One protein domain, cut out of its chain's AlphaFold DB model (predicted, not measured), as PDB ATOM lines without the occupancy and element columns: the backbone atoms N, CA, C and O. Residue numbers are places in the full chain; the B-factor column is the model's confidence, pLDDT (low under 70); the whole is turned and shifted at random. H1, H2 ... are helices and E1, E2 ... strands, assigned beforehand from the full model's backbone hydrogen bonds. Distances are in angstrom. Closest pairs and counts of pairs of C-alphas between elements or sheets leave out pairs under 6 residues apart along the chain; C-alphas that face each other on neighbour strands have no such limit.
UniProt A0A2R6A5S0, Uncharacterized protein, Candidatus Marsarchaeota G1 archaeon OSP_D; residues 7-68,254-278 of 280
ATOM      1  N   GLN A   7      21.253  42.328  22.444       92.38
ATOM      2  CA  GLN A   7      22.615  42.429  22.974       92.38
ATOM      3  C   GLN A   7      23.555  43.158  22.015       92.38
ATOM      4  O   GLN A   7      24.368  43.964  22.455       92.38
ATOM      5  N   LEU A   8      23.435  42.895  20.709       90.00
ATOM      6  CA  LEU A   8      24.265  43.540  19.695       90.00
ATOM      7  C   LEU A   8      23.904  45.022  19.547       90.00
ATOM      8  O   LEU A   8      24.801  45.846  19.400       90.00
ATOM      9  N   VAL A   9      22.613  45.366  19.607       91.75
ATOM     10  CA  VAL A   9      22.162  46.768  19.565       91.75
ATOM     11  C   VAL A   9      22.746  47.542  20.746       91.75
ATOM     12  O   VAL A   9      23.401  48.560  20.541       91.75
ATOM     13  N   LYS A  10      22.613  47.002  21.961       94.50
ATOM     14  CA  LYS A  10      23.148  47.632  23.170       94.50
ATOM     15  C   LYS A  10      24.677  47.734  23.152       94.50
ATOM     16  O   LYS A  10      25.228  48.770  23.507       94.50
ATOM     17  N   ALA A  11      25.375  46.687  22.707       94.44
ATOM     18  CA  ALA A  11      26.832  46.720  22.577       94.44
ATOM     19  C   ALA A  11      27.287  47.776  21.554       94.44
ATOM     20  O   ALA A  11      28.249  48.496  21.790       94.44
ATOM     21  N   TYR A  12      26.567  47.923  20.438       93.88
ATOM     22  CA  TYR A  12      26.844  48.974  19.462       93.88
ATOM     23  C   TYR A  12      26.645  50.379  20.051       93.88
ATOM     24  O   TYR A  12      27.467  51.263  19.809       93.88
ATOM     25  N   GLU A  13      25.584  50.602  20.828       94.25
ATOM     26  CA  GLU A  13      25.347  51.878  21.517       94.25
ATOM     27  C   GLU A  13      26.486  52.217  22.488       94.25
ATOM     28  O   GLU A  13      27.006  53.334  22.454       94.25
ATOM     29  N   LEU A  14      26.936  51.241  23.281       94.12
ATOM     30  CA  LEU A  14      28.076  51.388  24.191       94.12
ATOM     31  C   LEU A  14      29.366  51.741  23.438       94.12
ATOM     32  O   LEU A  14      30.010  52.734  23.779       94.12
ATOM     33  N   ALA A  15      29.677  51.040  22.346       92.25
ATOM     34  CA  ALA A  15      30.855  51.314  21.521       92.25
ATOM     35  C   ALA A  15      30.831  52.710  20.859       92.25
ATOM     36  O   ALA A  15      31.877  53.252  20.476       92.25
ATOM     37  N   ASN A  16      29.641  53.307  20.704       92.88
ATOM     38  CA  ASN A  16      29.457  54.676  20.215       92.88
ATOM     39  C   ASN A  16      29.431  55.729  21.331       92.88
ATOM     40  O   ASN A  16      29.663  56.905  21.037       92.88
ATOM     41  N   SER A  17      29.166  55.333  22.576       89.94
ATOM     42  CA  SER A  17      29.078  56.246  23.713       89.94
ATOM     43  C   SER A  17      30.425  56.899  24.032       89.94
ATOM     44  O   SER A  17      31.486  56.366  23.703       89.94
ATOM     45  N   ILE A  18      30.389  58.087  24.647       83.00
ATOM     46  CA  ILE A  18      31.610  58.776  25.071       83.00
ATOM     47  C   ILE A  18      32.283  57.911  26.134       83.00
ATOM     48  O   ILE A  18      31.757  57.728  27.225       83.00
ATOM     49  N   SER A  19      33.453  57.390  25.794       77.19
ATOM     50  CA  SER A  19      34.193  56.419  26.584       77.19
ATOM     51  C   SER A  19      35.645  56.844  26.811       77.19
ATOM     52  O   SER A  19      36.465  56.025  27.213       77.19
ATOM     53  N   ASN A  20      36.013  58.090  26.489       74.44
ATOM     54  CA  ASN A  20      37.391  58.550  26.647       74.44
ATOM     55  C   ASN A  20      37.722  58.776  28.140       74.44
ATOM     56  O   ASN A  20      37.079  59.625  28.767       74.44
ATOM     57  N   PRO A  21      38.750  58.095  28.687       70.44
ATOM     58  CA  PRO A  21      39.156  58.200  30.090       70.44
ATOM     59  C   PRO A  21      39.548  59.609  30.538       70.44
ATOM     60  O   PRO A  21      39.577  59.875  31.732       70.44
ATOM     61  N   ILE A  22      39.862  60.512  29.602       73.62
ATOM     62  CA  ILE A  22      40.158  61.921  29.899       73.62
ATOM     63  C   ILE A  22      38.946  62.617  30.534       73.62
ATOM     64  O   ILE A  22      39.133  63.506  31.359       73.62
ATOM     65  N   PHE A  23      37.719  62.230  30.166       71.25
ATOM     66  CA  PHE A  23      36.501  62.825  30.728       71.25
ATOM     67  C   PHE A  23      36.050  62.129  32.015       71.25
ATOM     68  O   PHE A  23      35.581  62.796  32.930       71.25
ATOM     69  N   ASP A  24      36.204  60.806  32.086       79.38
ATOM     70  CA  ASP A  24      35.948  60.001  33.282       79.38
ATOM     71  C   ASP A  24      36.762  58.695  33.199       79.38
ATOM     72  O   ASP A  24      36.438  57.820  32.390       79.38
ATOM     73  N   PRO A  25      37.809  58.510  34.023       80.69
ATOM     74  CA  PRO A  25      38.624  57.296  34.000       80.69
ATOM     75  C   PRO A  25      37.851  56.009  34.328       80.69
ATOM     76  O   PRO A  25      38.295  54.920  33.964       80.69
ATOM     77  N   SER A  26      36.703  56.114  35.005       84.56
ATOM     78  CA  SER A  26      35.889  54.973  35.434       84.56
ATOM     79  C   SER A  26      34.890  54.497  34.375       84.56
ATOM     80  O   SER A  26      34.424  53.355  34.438       84.56
ATOM     81  N   ILE A  27      34.573  55.334  33.379       87.12
ATOM     82  CA  ILE A  27      33.516  55.033  32.407       87.12
ATOM     83  C   ILE A  27      33.916  53.897  31.464       87.12
ATOM     84  O   ILE A  27      33.120  52.998  31.196       87.12
ATOM     85  N   LEU A  28      35.169  53.899  30.998       86.38
ATOM     86  CA  LEU A  28      35.647  52.938  30.013       86.38
ATOM     87  C   LEU A  28      35.708  51.516  30.582       86.38
ATOM     88  O   LEU A  28      35.115  50.639  29.960       86.38
ATOM     89  N   PRO A  29      36.298  51.255  31.768       90.56
ATOM     90  CA  PRO A  29      36.227  49.930  32.384       90.56
ATOM     91  C   PRO A  29      34.794  49.397  32.529       90.56
ATOM     92  O   PRO A  29      34.548  48.226  32.253       90.56
ATOM     93  N   ARG A  30      33.830  50.255  32.898       91.62
ATOM     94  CA  ARG A  30      32.414  49.868  33.027       91.62
ATOM     95  C   ARG A  30      31.775  49.522  31.684       91.62
ATOM     96  O   ARG A  30      31.018  48.559  31.610       91.62
ATOM     97  N   ILE A  31      32.079  50.294  30.640       92.50
ATOM     98  CA  ILE A  31      31.637  50.007  29.269       92.50
ATOM     99  C   ILE A  31      32.184  48.653  28.817       92.50
ATOM    100  O   ILE A  31      31.412  47.817  28.360       92.50
ATOM    101  N   LEU A  32      33.484  48.412  29.002       93.50
ATOM    102  CA  LEU A  32      34.131  47.168  28.580       93.50
ATOM    103  C   LEU A  32      33.578  45.946  29.317       93.50
ATOM    104  O   LEU A  32      33.368  44.902  28.701       93.50
ATOM    105  N   GLU A  33      33.311  46.073  30.618       95.00
ATOM    106  CA  GLU A  33      32.695  45.000  31.399       95.00
ATOM    107  C   GLU A  33      31.281  44.680  30.897       95.00
ATOM    108  O   GLU A  33      30.939  43.517  30.677       95.00
ATOM    109  N   GLU A  34      30.468  45.704  30.628       95.94
ATOM    110  CA  GLU A  34      29.120  45.505  30.092       95.94
ATOM    111  C   GLU A  34      29.146  44.924  28.669       95.94
ATOM    112  O   GLU A  34      28.371  44.016  28.362       95.94
ATOM    113  N   GLU A  35      30.052  45.376  27.799       95.44
ATOM    114  CA  GLU A  35      30.244  44.808  26.460       95.44
ATOM    115  C   GLU A  35      30.646  43.329  26.526       95.44
ATOM    116  O   GLU A  35      30.092  42.499  25.796       95.44
ATOM    117  N   ARG A  36      31.558  42.976  27.441       95.50
ATOM    118  CA  ARG A  36      31.961  41.588  27.691       95.50
ATOM    119  C   ARG A  36      30.768  40.761  28.167       95.50
ATOM    120  O   ARG A  36      30.503  39.699  27.601       95.50
ATOM    121  N   ARG A  37      29.996  41.261  29.137       96.06
ATOM    122  CA  ARG A  37      28.782  40.599  29.640       96.06
ATOM    123  C   ARG A  37      27.759  40.357  28.527       96.06
ATOM    124  O   ARG A  37      27.187  39.268  28.442       96.06
ATOM    125  N   LEU A  38      27.544  41.339  27.650       95.94
ATOM    126  CA  LEU A  38      26.644  41.222  26.498       95.94
ATOM    127  C   LEU A  38      27.142  40.195  25.476       95.94
ATOM    128  O   LEU A  38      26.333  39.423  24.962       95.94
ATOM    129  N   ALA A  39      28.450  40.146  25.213       94.00
ATOM    130  CA  ALA A  39      29.043  39.162  24.312       94.00
ATOM    131  C   ALA A  39      28.883  37.727  24.839       94.00
ATOM    132  O   ALA A  39      28.455  36.857  24.083       94.00
ATOM    133  N   TYR A  40      29.144  37.486  26.129       93.50
ATOM    134  CA  TYR A  40      28.917  36.174  26.752       93.50
ATOM    135  C   TYR A  40      27.433  35.800  26.795       93.50
ATOM    136  O   TYR A  40      27.077  34.663  26.495       93.50
ATOM    137  N   SER A  41      26.546  36.750  27.109       92.62
ATOM    138  CA  SER A  41      25.098  36.522  27.057       92.62
ATOM    139  C   SER A  41      24.640  36.125  25.651       92.62
ATOM    140  O   SER A  41      23.885  35.165  25.505       92.62
ATOM    141  N   TYR A  42      25.131  36.821  24.622       91.62
ATOM    142  CA  TYR A  42      24.849  36.494  23.228       91.62
ATOM    143  C   TYR A  42      25.426  35.130  22.832       91.62
ATOM    144  O   TYR A  42      24.738  34.347  22.180       91.62
ATOM    145  N   ASP A  43      26.667  34.822  23.225       90.75
ATOM    146  CA  ASP A  43      27.287  33.524  22.950       90.75
ATOM    147  C   ASP A  43      26.476  32.383  23.557       90.75
ATOM    148  O   ASP A  43      26.099  31.466  22.832       90.75
ATOM    149  N   ASN A  44      26.103  32.497  24.832       89.06
ATOM    150  CA  ASN A  44      25.292  31.503  25.526       89.06
ATOM    151  C   ASN A  44      23.920  31.314  24.865       89.06
ATOM    152  O   ASN A  44      23.543  30.180  24.579       89.06
ATOM    153  N   GLU A  45      23.199  32.395  24.547       87.00
ATOM    154  CA  GLU A  45      21.873  32.307  23.915       87.00
ATOM    155  C   GLU A  45      21.936  31.657  22.525       87.00
ATOM    156  O   GLU A  45      21.102  30.824  22.166       87.00
ATOM    157  N   LYS A  46      22.939  32.028  21.722       86.69
ATOM    158  CA  LYS A  46      23.105  31.516  20.355       86.69
ATOM    159  C   LYS A  46      23.846  30.184  20.308       86.69
ATOM    160  O   LYS A  46      23.990  29.609  19.229       86.69
ATOM    161  N   SER A  47      24.330  29.692  21.448       84.88
ATOM    162  CA  SER A  47      25.231  28.547  21.486       84.88
ATOM    163  C   SER A  47      24.573  27.243  21.049       84.88
ATOM    164  O   SER A  47      25.238  26.451  20.378       84.88
ATOM    165  N   ASN A  48      23.301  27.071  21.410       86.69
ATOM    166  CA  ASN A  48      22.476  25.897  21.163       86.69
ATOM    167  C   ASN A  48      21.409  26.194  20.099       86.69
ATOM    168  O   ASN A  48      20.250  25.859  20.283       86.69
ATOM    169  N   GLN A  49      21.751  26.892  19.013       90.12
ATOM    170  CA  GLN A  49      20.798  27.204  17.941       90.12
ATOM    171  C   GLN A  49      21.157  26.471  16.647       90.12
ATOM    172  O   GLN A  49      22.332  26.295  16.325       90.12
ATOM    173  N   ALA A  50      20.136  26.079  15.889       90.31
ATOM    174  CA  ALA A  50      20.216  25.474  14.568       90.31
ATOM    175  C   ALA A  50      19.438  26.319  13.556       90.31
ATOM    176  O   ALA A  50      18.313  26.728  13.824       90.31
ATOM    177  N   ILE A  51      20.022  26.549  12.384       91.25
ATOM    178  CA  ILE A  51      19.332  27.039  11.192       91.25
ATOM    179  C   ILE A  51      18.723  25.824  10.498       91.25
ATOM    180  O   ILE A  51      19.451  24.897  10.133       91.25
ATOM    181  N   ILE A  52      17.409  25.856  10.300       94.19
ATOM    182  CA  ILE A  52      16.675  24.787   9.631       94.19
ATOM    183  C   ILE A  52      16.273  25.244   8.238       94.19
ATOM    184  O   ILE A  52      15.601  26.267   8.066       94.19
ATOM    185  N   LEU A  53      16.704  24.469   7.248       94.12
ATOM    186  CA  LEU A  53      16.356  24.659   5.850       94.12
ATOM    187  C   LEU A  53      15.573  23.445   5.359       94.12
ATOM    188  O   LEU A  53      15.932  22.312   5.668       94.12
ATOM    189  N   TYR A  54      14.542  23.685   4.565       93.94
ATOM    190  CA  TYR A  54      13.741  22.658   3.919       93.94
ATOM    191  C   TYR A  54      13.910  22.728   2.412       93.94
ATOM    192  O   TYR A  54      13.898  23.811   1.833       93.94
ATOM    193  N   ASN A  55      14.093  21.582   1.776       91.50
ATOM    194  CA  ASN A  55      14.154  21.485   0.330       91.50
ATOM    195  C   ASN A  55      12.805  20.996  -0.199       91.50
ATOM    196  O   ASN A  55      12.482  19.820  -0.042       91.50
ATOM    197  N   GLU A  56      12.051  21.883  -0.847       88.06
ATOM    198  CA  GLU A  56      10.688  21.593  -1.325       88.06
ATOM    199  C   GLU A  56      10.644  20.510  -2.417       88.06
ATOM    200  O   GLU A  56       9.644  19.817  -2.558       88.06
ATOM    201  N   GLU A  57      11.723  20.325  -3.183       87.56
ATOM    202  CA  GLU A  57      11.766  19.338  -4.272       87.56
ATOM    203  C   GLU A  57      12.121  17.927  -3.787       87.56
ATOM    204  O   GLU A  57      11.714  16.935  -4.389       87.56
ATOM    205  N   THR A  58      12.920  17.822  -2.726       88.38
ATOM    206  CA  THR A  58      13.427  16.534  -2.218       88.38
ATOM    207  C   THR A  58      12.821  16.130  -0.880       88.38
ATOM    208  O   THR A  58      13.117  15.036  -0.400       88.38
ATOM    209  N   ASN A  59      11.998  16.997  -0.283       88.06
ATOM    210  CA  ASN A  59      11.428  16.861   1.058       88.06
ATOM    211  C   ASN A  59      12.486  16.604   2.144       88.06
ATOM    212  O   ASN A  59      12.231  15.905   3.122       88.06
ATOM    213  N   LYS A  60      13.700  17.137   1.959       90.88
ATOM    214  CA  LYS A  60      14.811  16.966   2.901       90.88
ATOM    215  C   LYS A  60      14.934  18.161   3.829       90.88
ATOM    216  O   LYS A  60      14.896  19.306   3.371       90.88
ATOM    217  N   ILE A  61      15.205  17.890   5.102       92.69
ATOM    218  CA  ILE A  61      15.625  18.909   6.063       92.69
ATOM    219  C   ILE A  61      17.152  18.963   6.138       92.69
ATOM    220  O   ILE A  61      17.840  17.955   6.290       92.69
ATOM    221  N   LEU A  62      17.696  20.175   6.077       92.62
ATOM    222  CA  LEU A  62      19.092  20.461   6.369       92.62
ATOM    223  C   LEU A  62      19.189  21.220   7.692       92.62
ATOM    224  O   LEU A  62      18.615  22.296   7.870       92.62
ATOM    225  N   LYS A  63      19.961  20.638   8.610       92.25
ATOM    226  CA  LYS A  63      20.182  21.124   9.972       92.25
ATOM    227  C   LYS A  63      21.582  21.716  10.042       92.25
ATOM    228  O   LYS A  63      22.568  20.984   9.966       92.25
ATOM    229  N   LEU A  64      21.690  23.033  10.162       87.00
ATOM    230  CA  LEU A  64      22.984  23.712  10.236       87.00
ATOM    231  C   LEU A  64      23.172  24.309  11.629       87.00
ATOM    232  O   LEU A  64      22.313  25.073  12.062       87.00
ATOM    233  N   PRO A  65      24.279  24.038  12.338       84.81
ATOM    234  CA  PRO A  65      24.533  24.708  13.605       84.81
ATOM    235  C   PRO A  65      24.647  26.219  13.375       84.81
ATOM    236  O   PRO A  65      25.245  26.669  12.391       84.81
ATOM    237  N   TYR A  66      24.074  27.016  14.280       82.75
ATOM    238  CA  TYR A  66      24.125  28.469  14.188       82.75
ATOM    239  C   TYR A  66      25.561  28.942  14.393       82.75
ATOM    240  O   TYR A  66      26.125  28.950  15.491       82.75
ATOM    241  N   TYR A  67      26.176  29.315  13.282       77.81
ATOM    242  CA  TYR A  67      27.587  29.616  13.228       77.81
ATOM    243  C   TYR A  67      27.837  31.111  13.404       77.81
ATOM    244  O   TYR A  67      27.377  31.932  12.608       77.81
ATOM    245  N   MET A  68      28.608  31.481  14.427       82.44
ATOM    246  CA  MET A  68      28.885  32.881  14.746       82.44
ATOM    247  C   MET A  68      30.316  33.095  15.259       82.44
ATOM    248  O   MET A  68      31.064  32.149  15.498       82.44
ATOM    249  N   TRP A 254      15.983  25.778  -1.467       88.31
ATOM    250  CA  TRP A 254      16.067  25.660  -0.011       88.31
ATOM    251  C   TRP A 254      15.317  26.822   0.645       88.31
ATOM    252  O   TRP A 254      15.702  27.982   0.488       88.31
ATOM    253  N   VAL A 255      14.273  26.508   1.404       90.81
ATOM    254  CA  VAL A 255      13.444  27.449   2.159       90.81
ATOM    255  C   VAL A 255      13.916  27.490   3.608       90.81
ATOM    256  O   VAL A 255      14.137  26.458   4.236       90.81
ATOM    257  N   PHE A 256      14.082  28.689   4.161       92.12
ATOM    258  CA  PHE A 256      14.387  28.860   5.579       92.12
ATOM    259  C   PHE A 256      13.111  28.717   6.408       92.12
ATOM    260  O   PHE A 256      12.236  29.575   6.326       92.12
ATOM    261  N   LEU A 257      13.028  27.651   7.210       92.06
ATOM    262  CA  LEU A 257      11.886  27.415   8.097       92.06
ATOM    263  C   LEU A 257      11.991  28.230   9.387       92.06
ATOM    264  O   LEU A 257      11.004  28.773   9.873       92.06
ATOM    265  N   GLY A 258      13.203  28.348   9.935       91.75
ATOM    266  CA  GLY A 258      13.428  29.100  11.160       91.75
ATOM    267  C   GLY A 258      14.666  28.664  11.935       91.75
ATOM    268  O   GLY A 258      15.574  28.009  11.412       91.75
ATOM    269  N   ILE A 259      14.697  29.071  13.203       92.06
ATOM    270  CA  ILE A 259      15.730  28.693  14.169       92.06
ATOM    271  C   ILE A 259      15.085  27.834  15.255       92.06
ATOM    272  O   ILE A 259      14.049  28.211  15.800       92.06
ATOM    273  N   MET A 260      15.720  26.713  15.589       93.00
ATOM    274  CA  MET A 260      15.328  25.846  16.705       93.00
ATOM    275  C   MET A 260      16.547  25.495  17.572       93.00
ATOM    276  O   MET A 260      17.679  25.693  17.115       93.00
ATOM    277  N   PRO A 261      16.364  24.988  18.803       92.81
ATOM    278  CA  PRO A 261      17.472  24.488  19.607       92.81
ATOM    279  C   PRO A 261      18.262  23.381  18.887       92.81
ATOM    280  O   PRO A 261      17.666  22.538  18.216       92.81
ATOM    281  N   TRP A 262      19.596  23.392  18.963       90.94
ATOM    282  CA  TRP A 262      20.446  22.446  18.221       90.94
ATOM    283  C   TRP A 262      20.323  21.010  18.737       90.94
ATOM    284  O   TRP A 262      20.197  20.082  17.942       90.94
ATOM    285  N   ASP A 263      20.301  20.831  20.050       92.50
ATOM    286  CA  ASP A 263      19.995  19.560  20.712       92.50
ATOM    287  C   ASP A 263      18.643  18.964  20.282       92.50
ATOM    288  O   ASP A 263      18.550  17.769  19.982       92.50
ATOM    289  N   LEU A 264      17.612  19.805  20.164       93.38
ATOM    290  CA  LEU A 264      16.313  19.392  19.642       93.38
ATOM    291  C   LEU A 264      16.403  19.054  18.148       93.38
ATOM    292  O   LEU A 264      15.956  17.994  17.735       93.38
ATOM    293  N   ALA A 265      17.060  19.889  17.337       93.19
ATOM    294  CA  ALA A 265      17.213  19.646  15.901       93.19
ATOM    295  C   ALA A 265      17.877  18.296  15.609       93.19
ATOM    296  O   ALA A 265      17.478  17.590  14.684       93.19
ATOM    297  N   VAL A 266      18.907  17.935  16.379       92.38
ATOM    298  CA  VAL A 266      19.649  16.681  16.197       92.38
ATOM    299  C   VAL A 266      18.831  15.469  16.640       92.38
ATOM    300  O   VAL A 266      18.933  14.426  15.996       92.38
ATOM    301  N   SER A 267      18.023  15.599  17.695       94.69
ATOM    302  CA  SER A 267      17.208  14.495  18.219       94.69
ATOM    303  C   SER A 267      15.873  14.301  17.486       94.69
ATOM    304  O   SER A 267      15.368  13.183  17.465       94.69
ATOM    305  N   SER A 268      15.334  15.338  16.836       94.50
ATOM    306  CA  SER A 268      14.082  15.275  16.072       94.50
ATOM    307  C   SER A 268      14.247  14.708  14.655       94.50
ATOM    308  O   SER A 268      15.201  15.014  13.930       94.50
ATOM    309  N   SER A 269      13.260  13.929  14.223       95.00
ATOM    310  CA  SER A 269      13.028  13.531  12.832       95.00
ATOM    311  C   SER A 269      12.568  14.711  11.964       95.00
ATOM    312  O   SER A 269      12.125  15.745  12.467       95.00
ATOM    313  N   ASP A 270      12.643  14.559  10.639       93.06
ATOM    314  CA  ASP A 270      12.231  15.610   9.698       93.06
ATOM    315  C   ASP A 270      10.742  15.976   9.859       93.06
ATOM    316  O   ASP A 270      10.396  17.152   9.813       93.06
ATOM    317  N   VAL A 271       9.874  14.996  10.143       92.38
ATOM    318  CA  VAL A 271       8.432  15.215  10.379       92.38
ATOM    319  C   VAL A 271       8.189  16.045  11.641       92.38
ATOM    320  O   VAL A 271       7.378  16.969  11.629       92.38
ATOM    321  N   GLU A 272       8.907  15.758  12.726       94.56
ATOM    322  CA  GLU A 272       8.792  16.520  13.977       94.56
ATOM    323  C   GLU A 272       9.271  17.964  13.803       94.56
ATOM    324  O   GLU A 272       8.669  18.886  14.351       94.56
ATOM    325  N   ILE A 273      10.318  18.177  13.002       93.75
ATOM    326  CA  ILE A 273      10.827  19.517  12.684       93.75
ATOM    327  C   ILE A 273       9.811  20.306  11.853       93.75
ATOM    328  O   ILE A 273       9.570  21.479  12.132       93.75
ATOM    329  N   LEU A 274       9.191  19.676  10.855       93.31
ATOM    330  CA  LEU A 274       8.120  20.297  10.075       93.31
ATOM    331  C   LEU A 274       6.929  20.680  10.966       93.31
ATOM    332  O   LEU A 274       6.460  21.818  10.912       93.31
ATOM    333  N   GLY A 275       6.523  19.779  11.868       93.38
ATOM    334  CA  GLY A 275       5.497  20.045  12.876       93.38
ATOM    335  C   GLY A 275       5.857  21.202  13.816       93.38
ATOM    336  O   GLY A 275       5.011  22.053  14.084       93.38
ATOM    337  N   TYR A 276       7.117  21.296  14.256       93.00
ATOM    338  CA  TYR A 276       7.613  22.395  15.097       93.00
ATOM    339  C   TYR A 276       7.431  23.769  14.436       93.00
ATOM    340  O   TYR A 276       7.088  24.740  15.108       93.00
ATOM    341  N   PHE A 277       7.643  23.855  13.120       93.31
ATOM    342  CA  PHE A 277       7.472  25.096  12.361       93.31
ATOM    343  C   PHE A 277       6.065  25.279  11.774       93.31
ATOM    344  O   PHE A 277       5.824  26.283  11.107       93.31
ATOM    345  N   GLY A 278       5.138  24.343  12.014       88.31
ATOM    346  CA  GLY A 278       3.802  24.363  11.413       88.31
ATOM    347  C   GLY A 278       3.838  24.319   9.883       88.31
ATOM    348  O   GLY A 278       2.982  24.912   9.234       88.31
TER     349      GLY A 278
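What this domain is: This is residues 7 to 68 and 254 to 278 of the 280 residues of an uncharacterized protein of Candidatus Marsarchaeota G1 archaeon OSP_D (UniProt A0A2R6A5S0). A long helical hairpin, H1 folded alongside H2, makes a handle, and a small head at the far end of H2 holds a three-stranded sheet with two short helices, H3 and H4, over one face. The handle and head lie end to end and make a rod spanning 62 by 22 by 19 A. The printed part has 87 residues, with four named helices and three named strands in the order H1 H2 E1 E2 E3 H3 H4. The sheet runs E2 E1 E3, antiparallel throughout; the class is mixed, helices and strands. The whole is extended, with a radius of gyration of the C-alphas of 19.5 A.

How they stand to each other: Start at the inner strand E1, residues 49 to 55. Beside it is the edge strand E2, residues 60 to 65, antiparallel at 157 degrees; look for N 51 and O 64, 2.7 A apart and within hydrogen-bond range. These two form a hairpin. E1's other neighbour is the edge strand E3, residues 254 to 261, antiparallel at 153 degrees, with N 50 and O 260 within hydrogen-bond range at 2.8 A. E3 bends by 55 degrees at residue 257. H3, residues 262 to 267, is on the sheet at a height of 8.6 A, over E1; its closest C-alpha pair with E1 is Ala 50 and Trp 262, 4.8 A. H4, residues 270 to 276, is on the same face at a height of 9.0 A, running across the strands at 69 degrees to E3 on the local plane. H3 and H4 are close but not clearly touching; their closest C-alphas, of Ala 265 and Ile 273, are 7.2 A apart. H2, residues 27 to 47, only grazes the sheet, with residues 45 to 47. H1, residues 7 to 16, touches H2, with the C-alphas of Gln 7 and Leu 38 closest at 5.5 A; they form a helical hairpin, opposite ways at a shallow tilt of 23 degrees. In H1, H2, H3 and H4 every O i to N i+4 pair is within hydrogen-bond range.

Where its parts are: Find C-alpha 49 at (20.798, 27.204, 17.941), where E1 begins its 19.7 A; E2 covers 16.4 A and E3 19.7 A. Find C-alpha 27 at (33.516, 55.033, 32.407); from there H2 runs 29.8 A. H1 covers 14.3 A and H3 8.6 A, and H4 runs 9.8 A to C-alpha 276 at (7.613, 22.395, 15.097).

The domain as a whole: The farthest C-alphas, of Ile 22 and Thr 58, are 61.7 A apart. Residues 69 to 253 are not printed; C-alphas 68 and 254 are 20.8 A apart across this cut. Of the links printed whole, none is long. No printed residue is under 70 in pLDDT.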